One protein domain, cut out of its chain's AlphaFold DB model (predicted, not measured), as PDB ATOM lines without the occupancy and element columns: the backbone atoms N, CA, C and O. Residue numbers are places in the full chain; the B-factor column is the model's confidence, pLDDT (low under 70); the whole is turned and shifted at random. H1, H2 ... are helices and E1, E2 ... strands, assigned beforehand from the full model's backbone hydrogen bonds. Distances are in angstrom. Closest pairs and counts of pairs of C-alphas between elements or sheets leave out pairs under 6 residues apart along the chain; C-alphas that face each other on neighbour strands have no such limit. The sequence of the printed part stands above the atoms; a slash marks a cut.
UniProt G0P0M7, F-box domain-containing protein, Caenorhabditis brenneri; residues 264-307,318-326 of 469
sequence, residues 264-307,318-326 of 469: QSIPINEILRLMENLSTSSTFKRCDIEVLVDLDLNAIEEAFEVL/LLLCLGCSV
ATOM      1  N   GLN A 264      16.203 -40.447 -29.798       87.81
ATOM      2  CA  GLN A 264      17.430 -40.575 -29.014       87.81
ATOM      3  C   GLN A 264      17.981 -42.003 -29.109       87.81
ATOM      4  O   GLN A 264      19.144 -42.227 -29.415       87.81
ATOM      5  N   SER A 265      17.109 -42.974 -28.878       87.44
ATOM      6  CA  SER A 265      17.345 -44.403 -29.054       87.44
ATOM      7  C   SER A 265      16.012 -45.055 -29.400       87.44
ATOM      8  O   SER A 265      14.952 -44.463 -29.176       87.44
ATOM      9  N   ILE A 266      16.043 -46.265 -29.944       88.56
ATOM     10  CA  ILE A 266      14.850 -47.087 -30.119       88.56
ATOM     11  C   ILE A 266      15.242 -48.550 -29.901       88.56
ATOM     12  O   ILE A 266      16.110 -49.058 -30.608       88.56
ATOM     13  N   PRO A 267      14.678 -49.232 -28.891       89.19
ATOM     14  CA  PRO A 267      14.974 -50.642 -28.693       89.19
ATOM     15  C   PRO A 267      14.316 -51.473 -29.807       89.19
ATOM     16  O   PRO A 267      13.291 -51.089 -30.368       89.19
ATOM     17  N   ILE A 268      14.898 -52.625 -30.138       87.19
ATOM     18  CA  ILE A 268      14.485 -53.435 -31.301       87.19
ATOM     19  C   ILE A 268      13.019 -53.871 -31.224       87.19
ATOM     20  O   ILE A 268      12.309 -53.849 -32.225       87.19
ATOM     21  N   ASN A 269      12.528 -54.201 -30.030       88.06
ATOM     22  CA  ASN A 269      11.120 -54.542 -29.818       88.06
ATOM     23  C   ASN A 269      10.161 -53.395 -30.197       88.06
ATOM     24  O   ASN A 269       9.064 -53.655 -30.685       88.06
ATOM     25  N   GLU A 270      10.571 -52.140 -30.010       89.31
ATOM     26  CA  GLU A 270       9.808 -50.966 -30.440       89.31
ATOM     27  C   GLU A 270       9.851 -50.786 -31.960       89.31
ATOM     28  O   GLU A 270       8.832 -50.430 -32.544       89.31
ATOM     29  N   ILE A 271      10.977 -51.103 -32.617       88.62
ATOM     30  CA  ILE A 271      11.069 -51.128 -34.089       88.62
ATOM     31  C   ILE A 271      10.101 -52.169 -34.661       88.62
ATOM     32  O   ILE A 271       9.315 -51.850 -35.550       88.62
ATOM     33  N   LEU A 272      10.115 -53.396 -34.130       86.56
ATOM     34  CA  LEU A 272       9.232 -54.472 -34.592       86.56
ATOM     35  C   LEU A 272       7.754 -54.106 -34.406       86.56
ATOM     36  O   LEU A 272       6.965 -54.234 -35.340       86.56
ATOM     37  N   ARG A 273       7.390 -53.574 -33.230       90.88
ATOM     38  CA  ARG A 273       6.024 -53.105 -32.957       90.88
ATOM     39  C   ARG A 273       5.613 -51.967 -33.886       90.88
ATOM     40  O   ARG A 273       4.478 -51.919 -34.350       90.88
ATOM     41  N   LEU A 274       6.527 -51.037 -34.155       91.00
ATOM     42  CA  LEU A 274       6.282 -49.959 -35.097       91.00
ATOM     43  C   LEU A 274       6.010 -50.507 -36.500       91.00
ATOM     44  O   LEU A 274       5.037 -50.098 -37.122       91.00
ATOM     45  N   MET A 275       6.839 -51.428 -36.987       89.38
ATOM     46  CA  MET A 275       6.656 -52.045 -38.300       89.38
ATOM     47  C   MET A 275       5.310 -52.759 -38.411       89.38
ATOM     48  O   MET A 275       4.609 -52.571 -39.404       89.38
ATOM     49  N   GLU A 276       4.925 -53.525 -37.388       90.44
ATOM     50  CA  GLU A 276       3.613 -54.171 -37.319       90.44
ATOM     51  C   GLU A 276       2.492 -53.126 -37.422       90.44
ATOM     52  O   GLU A 276       1.671 -53.196 -38.337       90.44
ATOM     53  N   ASN A 277       2.518 -52.091 -36.578       91.50
ATOM     54  CA  ASN A 277       1.522 -51.019 -36.596       91.50
ATOM     55  C   ASN A 277       1.436 -50.324 -37.967       91.50
ATOM     56  O   ASN A 277       0.340 -50.139 -38.497       91.50
ATOM     57  N   LEU A 278       2.574 -49.974 -38.570       90.38
ATOM     58  CA  LEU A 278       2.621 -49.308 -39.875       90.38
ATOM     59  C   LEU A 278       2.123 -50.212 -41.007       90.38
ATOM     60  O   LEU A 278       1.429 -49.726 -41.897       90.38
ATOM     61  N   SER A 279       2.400 -51.518 -40.952       88.81
ATOM     62  CA  SER A 279       1.931 -52.487 -41.955       88.81
ATOM     63  C   SER A 279       0.408 -52.642 -41.984       88.81
ATOM     64  O   SER A 279      -0.164 -52.989 -43.016       88.81
ATOM     65  N   THR A 280      -0.264 -52.350 -40.864       91.88
ATOM     66  CA  THR A 280      -1.731 -52.376 -40.778       91.88
ATOM     67  C   THR A 280      -2.393 -51.087 -41.267       91.88
ATOM     68  O   THR A 280      -3.608 -51.062 -41.478       91.88
ATOM     69  N   SER A 281      -1.624 -50.012 -41.460       92.25
ATOM     70  CA  SER A 281      -2.162 -48.717 -41.870       92.25
ATOM     71  C   SER A 281      -2.382 -48.658 -43.381       92.25
ATOM     72  O   SER A 281      -1.454 -48.803 -44.170       92.25
ATOM     73  N   SER A 282      -3.619 -48.381 -43.805       92.00
ATOM     74  CA  SER A 282      -3.968 -48.258 -45.228       92.00
ATOM     75  C   SER A 282      -3.573 -46.920 -45.857       92.00
ATOM     76  O   SER A 282      -3.624 -46.776 -47.076       92.00
ATOM     77  N   THR A 283      -3.281 -45.904 -45.041       91.81
ATOM     78  CA  THR A 283      -2.939 -44.547 -45.508       91.81
ATOM     79  C   THR A 283      -1.440 -44.286 -45.494       91.81
ATOM     80  O   THR A 283      -0.973 -43.345 -46.141       91.81
ATOM     81  N   PHE A 284      -0.692 -45.116 -44.773       93.38
ATOM     82  CA  PHE A 284       0.735 -44.964 -44.595       93.38
ATOM     83  C   PHE A 284       1.509 -45.227 -45.895       93.38
ATOM     84  O   PHE A 284       1.250 -46.189 -46.615       93.38
ATOM     85  N   LYS A 285       2.471 -44.350 -46.188       93.62
ATOM     86  CA  LYS A 285       3.299 -44.366 -47.403       93.62
ATOM     87  C   LYS A 285       4.784 -44.457 -47.091       93.62
ATOM     88  O   LYS A 285       5.513 -45.124 -47.812       93.62
ATOM     89  N   ARG A 286       5.263 -43.731 -46.076       92.81
ATOM     90  CA  ARG A 286       6.702 -43.632 -45.787       92.81
ATOM     91  C   ARG A 286       6.977 -43.221 -44.347       92.81
ATOM     92  O   ARG A 286       6.380 -42.265 -43.864       92.81
ATOM     93  N   CYS A 287       7.970 -43.838 -43.711       94.50
ATOM     94  CA  CYS A 287       8.585 -43.287 -42.508       94.50
ATOM     95  C   CYS A 287      10.106 -43.277 -42.625       94.50
ATOM     96  O   CYS A 287      10.686 -44.249 -43.097       94.50
ATOM     97  N   ASP A 288      10.731 -42.214 -42.130       93.38
ATOM     98  CA  ASP A 288      12.177 -42.109 -41.971       93.38
ATOM     99  C   ASP A 288      12.488 -41.921 -40.477       93.38
ATOM    100  O   ASP A 288      11.987 -40.989 -39.844       93.38
ATOM    101  N   ILE A 289      13.313 -42.792 -39.895       91.69
ATOM    102  CA  ILE A 289      13.665 -42.732 -38.471       91.69
ATOM    103  C   ILE A 289      15.170 -42.597 -38.348       91.69
ATOM    104  O   ILE A 289      15.916 -43.514 -38.675       91.69
ATOM    105  N   GLU A 290      15.602 -41.448 -37.851       90.81
ATOM    106  CA  GLU A 290      16.996 -41.178 -37.541       90.81
ATOM    107  C   GLU A 290      17.235 -41.459 -36.055       90.81
ATOM    108  O   GLU A 290      16.484 -40.976 -35.210       90.81
ATOM    109  N   VAL A 291      18.258 -42.243 -35.723       88.56
ATOM    110  CA  VAL A 291      18.578 -42.601 -34.336       88.56
ATOM    111  C   VAL A 291      19.916 -41.976 -33.967       88.56
ATOM    112  O   VAL A 291      20.881 -42.086 -34.716       88.56
ATOM    113  N   LEU A 292      19.951 -41.275 -32.832       84.75
ATOM    114  CA  LEU A 292      21.132 -40.548 -32.359       84.75
ATOM    115  C   LEU A 292      22.215 -41.445 -31.761       84.75
ATOM    116  O   LEU A 292      23.389 -41.094 -31.803       84.75
ATOM    117  N   VAL A 293      21.810 -42.555 -31.152       84.44
ATOM    118  CA  VAL A 293      22.712 -43.520 -30.520       84.44
ATOM    119  C   VAL A 293      22.964 -44.687 -31.466       84.44
ATOM    120  O   VAL A 293      22.064 -45.091 -32.205       84.44
ATOM    121  N   ASP A 294      24.176 -45.241 -31.395       81.31
ATOM    122  CA  ASP A 294      24.560 -46.439 -32.132       81.31
ATOM    123  C   ASP A 294      23.547 -47.564 -31.897       81.31
ATOM    124  O   ASP A 294      23.239 -47.953 -30.765       81.31
ATOM    125  N   LEU A 295      23.014 -48.076 -32.999       80.62
ATOM    126  CA  LEU A 295      22.148 -49.240 -32.981       80.62
ATOM    127  C   LEU A 295      23.008 -50.496 -32.905       80.62
ATOM    128  O   LEU A 295      24.025 -50.606 -33.591       80.62
ATOM    129  N   ASP A 296      22.568 -51.467 -32.111       83.06
ATOM    130  CA  ASP A 296      23.148 -52.804 -32.153       83.06
ATOM    131  C   ASP A 296      22.718 -53.485 -33.458       83.06
ATOM    132  O   ASP A 296      21.662 -54.116 -33.544       83.06
ATOM    133  N   LEU A 297      23.523 -53.283 -34.502       81.69
ATOM    134  CA  LEU A 297      23.257 -53.809 -35.837       81.69
ATOM    135  C   LEU A 297      23.193 -55.339 -35.847       81.69
ATOM    136  O   LEU A 297      22.415 -55.880 -36.623       81.69
ATOM    137  N   ASN A 298      23.932 -56.022 -34.964       84.00
ATOM    138  CA  ASN A 298      23.888 -57.483 -34.870       84.00
ATOM    139  C   ASN A 298      22.542 -57.943 -34.311       84.00
ATOM    140  O   ASN A 298      21.940 -58.874 -34.831       84.00
ATOM    141  N   ALA A 299      22.047 -57.273 -33.268       84.56
ATOM    142  CA  ALA A 299      20.748 -57.606 -32.697       84.56
ATOM    143  C   ALA A 299      19.594 -57.252 -33.654       84.56
ATOM    144  O   ALA A 299      18.573 -57.940 -33.670       84.56
ATOM    145  N   ILE A 300      19.751 -56.202 -34.471       81.06
ATOM    146  CA  ILE A 300      18.835 -55.910 -35.581       81.06
ATOM    147  C   ILE A 300      18.884 -57.062 -36.589       81.06
ATOM    148  O   ILE A 300      17.849 -57.664 -36.847       81.06
ATOM    149  N   GLU A 301      20.057 -57.405 -37.116       82.56
ATOM    150  CA  GLU A 301      20.226 -58.496 -38.081       82.56
ATOM    151  C   GLU A 301      19.608 -59.806 -37.567       82.56
ATOM    152  O   GLU A 301      18.740 -60.356 -38.236       82.56
ATOM    153  N   GLU A 302      19.914 -60.220 -36.334       86.06
ATOM    154  CA  GLU A 302      19.333 -61.409 -35.694       86.06
ATOM    155  C   GLU A 302      17.798 -61.336 -35.606       86.06
ATOM    156  O   GLU A 302      17.100 -62.307 -35.909       86.06
ATOM    157  N   ALA A 303      17.235 -60.179 -35.242       81.12
ATOM    158  CA  ALA A 303      15.785 -59.998 -35.180       81.12
ATOM    159  C   ALA A 303      15.118 -60.060 -36.565       81.12
ATOM    160  O   ALA A 303      13.981 -60.526 -36.675       81.12
ATOM    161  N   PHE A 304      15.809 -59.609 -37.616       79.69
ATOM    162  CA  PHE A 304      15.316 -59.642 -38.992       79.69
ATOM    163  C   PHE A 304      15.550 -60.992 -39.687       79.69
ATOM    164  O   PHE A 304      14.740 -61.363 -40.531       79.69
ATOM    165  N   GLU A 305      16.568 -61.768 -39.309       79.62
ATOM    166  CA  GLU A 305      16.771 -63.147 -39.789       79.62
ATOM    167  C   GLU A 305      15.655 -64.097 -39.334       79.62
ATOM    168  O   GLU A 305      15.322 -65.065 -40.021       79.62
ATOM    169  N   VAL A 306      15.049 -63.815 -38.177       60.00
ATOM    170  CA  VAL A 306      13.888 -64.556 -37.665       60.00
ATOM    171  C   VAL A 306      12.604 -64.192 -38.420       60.00
ATOM    172  O   VAL A 306      11.649 -64.977 -38.433       60.00
ATOM    173  N   LEU A 307      12.558 -63.035 -39.088       56.78
ATOM    174  CA  LEU A 307      11.436 -62.691 -39.954       56.78
ATOM    175  C   LEU A 307      11.503 -63.545 -41.232       56.78
ATOM    176  O   LEU A 307      12.587 -63.814 -41.748       56.78
ATOM    177  N   LEU A 318       8.740 -49.138 -47.114       37.09
ATOM    178  CA  LEU A 318       9.360 -48.670 -45.873       37.09
ATOM    179  C   LEU A 318      10.891 -48.718 -45.943       37.09
ATOM    180  O   LEU A 318      11.524 -49.709 -45.583       37.09
ATOM    181  N   LEU A 319      11.497 -47.620 -46.380       39.31
ATOM    182  CA  LEU A 319      12.924 -47.412 -46.242       39.31
ATOM    183  C   LEU A 319      13.177 -46.958 -44.804       39.31
ATOM    184  O   LEU A 319      13.131 -45.766 -44.504       39.31
ATOM    185  N   LEU A 320      13.440 -47.906 -43.902       45.53
ATOM    186  CA  LEU A 320      14.017 -47.575 -42.605       45.53
ATOM    187  C   LEU A 320      15.455 -47.097 -42.855       45.53
ATOM    188  O   LEU A 320      16.414 -47.860 -42.767       45.53
ATOM    189  N   CYS A 321      15.603 -45.830 -43.239       45.03
ATOM    190  CA  CYS A 321      16.895 -45.164 -43.313       45.03
ATOM    191  C   CYS A 321      17.426 -44.979 -41.892       45.03
ATOM    192  O   CYS A 321      17.319 -43.897 -41.320       45.03
ATOM    193  N   LEU A 322      18.023 -46.035 -41.340       43.44
ATOM    194  CA  LEU A 322      18.852 -45.957 -40.147       43.44
ATOM    195  C   LEU A 322      20.150 -45.237 -40.524       43.44
ATOM    196  O   LEU A 322      21.174 -45.843 -40.825       43.44
ATOM    197  N   GLY A 323      20.080 -43.910 -40.588       32.59
ATOM    198  CA  GLY A 323      21.258 -43.071 -40.706       32.59
ATOM    199  C   GLY A 323      21.966 -43.029 -39.359       32.59
ATOM    200  O   GLY A 323      21.542 -42.286 -38.481       32.59
ATOM    201  N   CYS A 324      23.028 -43.815 -39.191       25.88
ATOM    202  CA  CYS A 324      23.942 -43.659 -38.064       25.88
ATOM    203  C   CYS A 324      24.911 -42.521 -38.412       25.88
ATOM    204  O   CYS A 324      25.769 -42.670 -39.283       25.88
ATOM    205  N   SER A 325      24.745 -41.356 -37.788       28.08
ATOM    206  CA  SER A 325      25.715 -40.267 -37.911       28.08
ATOM    207  C   SER A 325      26.816 -40.489 -36.881       28.08
ATOM    208  O   SER A 325      26.689 -40.061 -35.741       28.08
ATOM    209  N   VAL A 326      27.898 -41.161 -37.277       26.64
ATOM    210  CA  VAL A 326      29.100 -41.259 -36.440       26.64
ATOM    211  C   VAL A 326      29.762 -39.881 -36.410       26.64
ATOM    212  O   VAL A 326      30.391 -39.466 -37.385       26.64
TER     213      VAL A 326
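AT A GLANCE: This is residues 264 to 307 and 318 to 326 of the 469 residues of the protein "F-box domain-containing protein" of Caenorhabditis brenneri (UniProt G0P0M7). This is a small, open frame: one helix, H1, makes one long side, one strand, E1, makes the other long side, running back the other way with a gap between them, and the second helix, H2, lies near the beginning of H1. Residues 264 to 267 cross from near the end of E1 to the beginning of H1, residues 280 to 285 make the turn at the other end, and residues 318 to 326 run alongside E1 and on past its end. The printed part has 53 residues, with two named helices and one named strand in the order H1, E1, H2; the class is mixed, helices and strands, and E1 pairs with no named strand. It is only just compact, close to loose, with a radius of gyration of the C-alphas of 11.6 A, and the C-alphas span 34 by 24 by 15 A.

IN THESE COORDINATES: Begin with the longest helix, H1, residues 268 to 279: find C-alpha 268 at (14.485, -53.435, -31.301), and from there the helix runs 16.5 A to C-alpha 279 at (1.931, -52.487, -41.955). Next look at E1, residues 286 to 291, whose first and last C-alphas are also 16.5 A apart. Then go to H2, residues 297 to 305, which runs 12.0 A and ends with C-alpha 305 at (16.771, -63.147, -39.789).

HOW THE PARTS SIT: Start again at H1 and look at its residue 268, the one residue with which it touches H2. The two helices only just touch, with 3 pairs of C-alphas within 8 A, and the closest C-alphas, those of Ile 268 and Ile 300, are 6.6 A apart. Their lines stand at a steep tilt of 47 degrees, the same way, and their centres are 13.9 A apart. H1 and E1 are apart, with no C-alpha of the one within 8 A of the other. By the same measure E1 and H2 are apart. In the backbones of H1 and H2, every O i to N i+4 pair is within hydrogen-bond range.

THE WHOLE: The two C-alphas farthest apart, those of Ser 282 and Val 326, are 34.9 A apart, while the first and last printed C-alphas, those of Gln 264 and Val 326, are 13.8 A apart. Look for the cut after residue 307: residues 308 to 317 are not printed, and C-alphas 307 and 318 are 15.4 A apart across it. The link from H1 to E1 is short, with 6 residues, the link from E1 to H2 is tight, with 5 residues, and neither is long. The mean pLDDT of the printed part is 77.9; read the B-factor column at residues 306 to 307 and 318 to 326 and you will find the 11 printed residues of this model under 70.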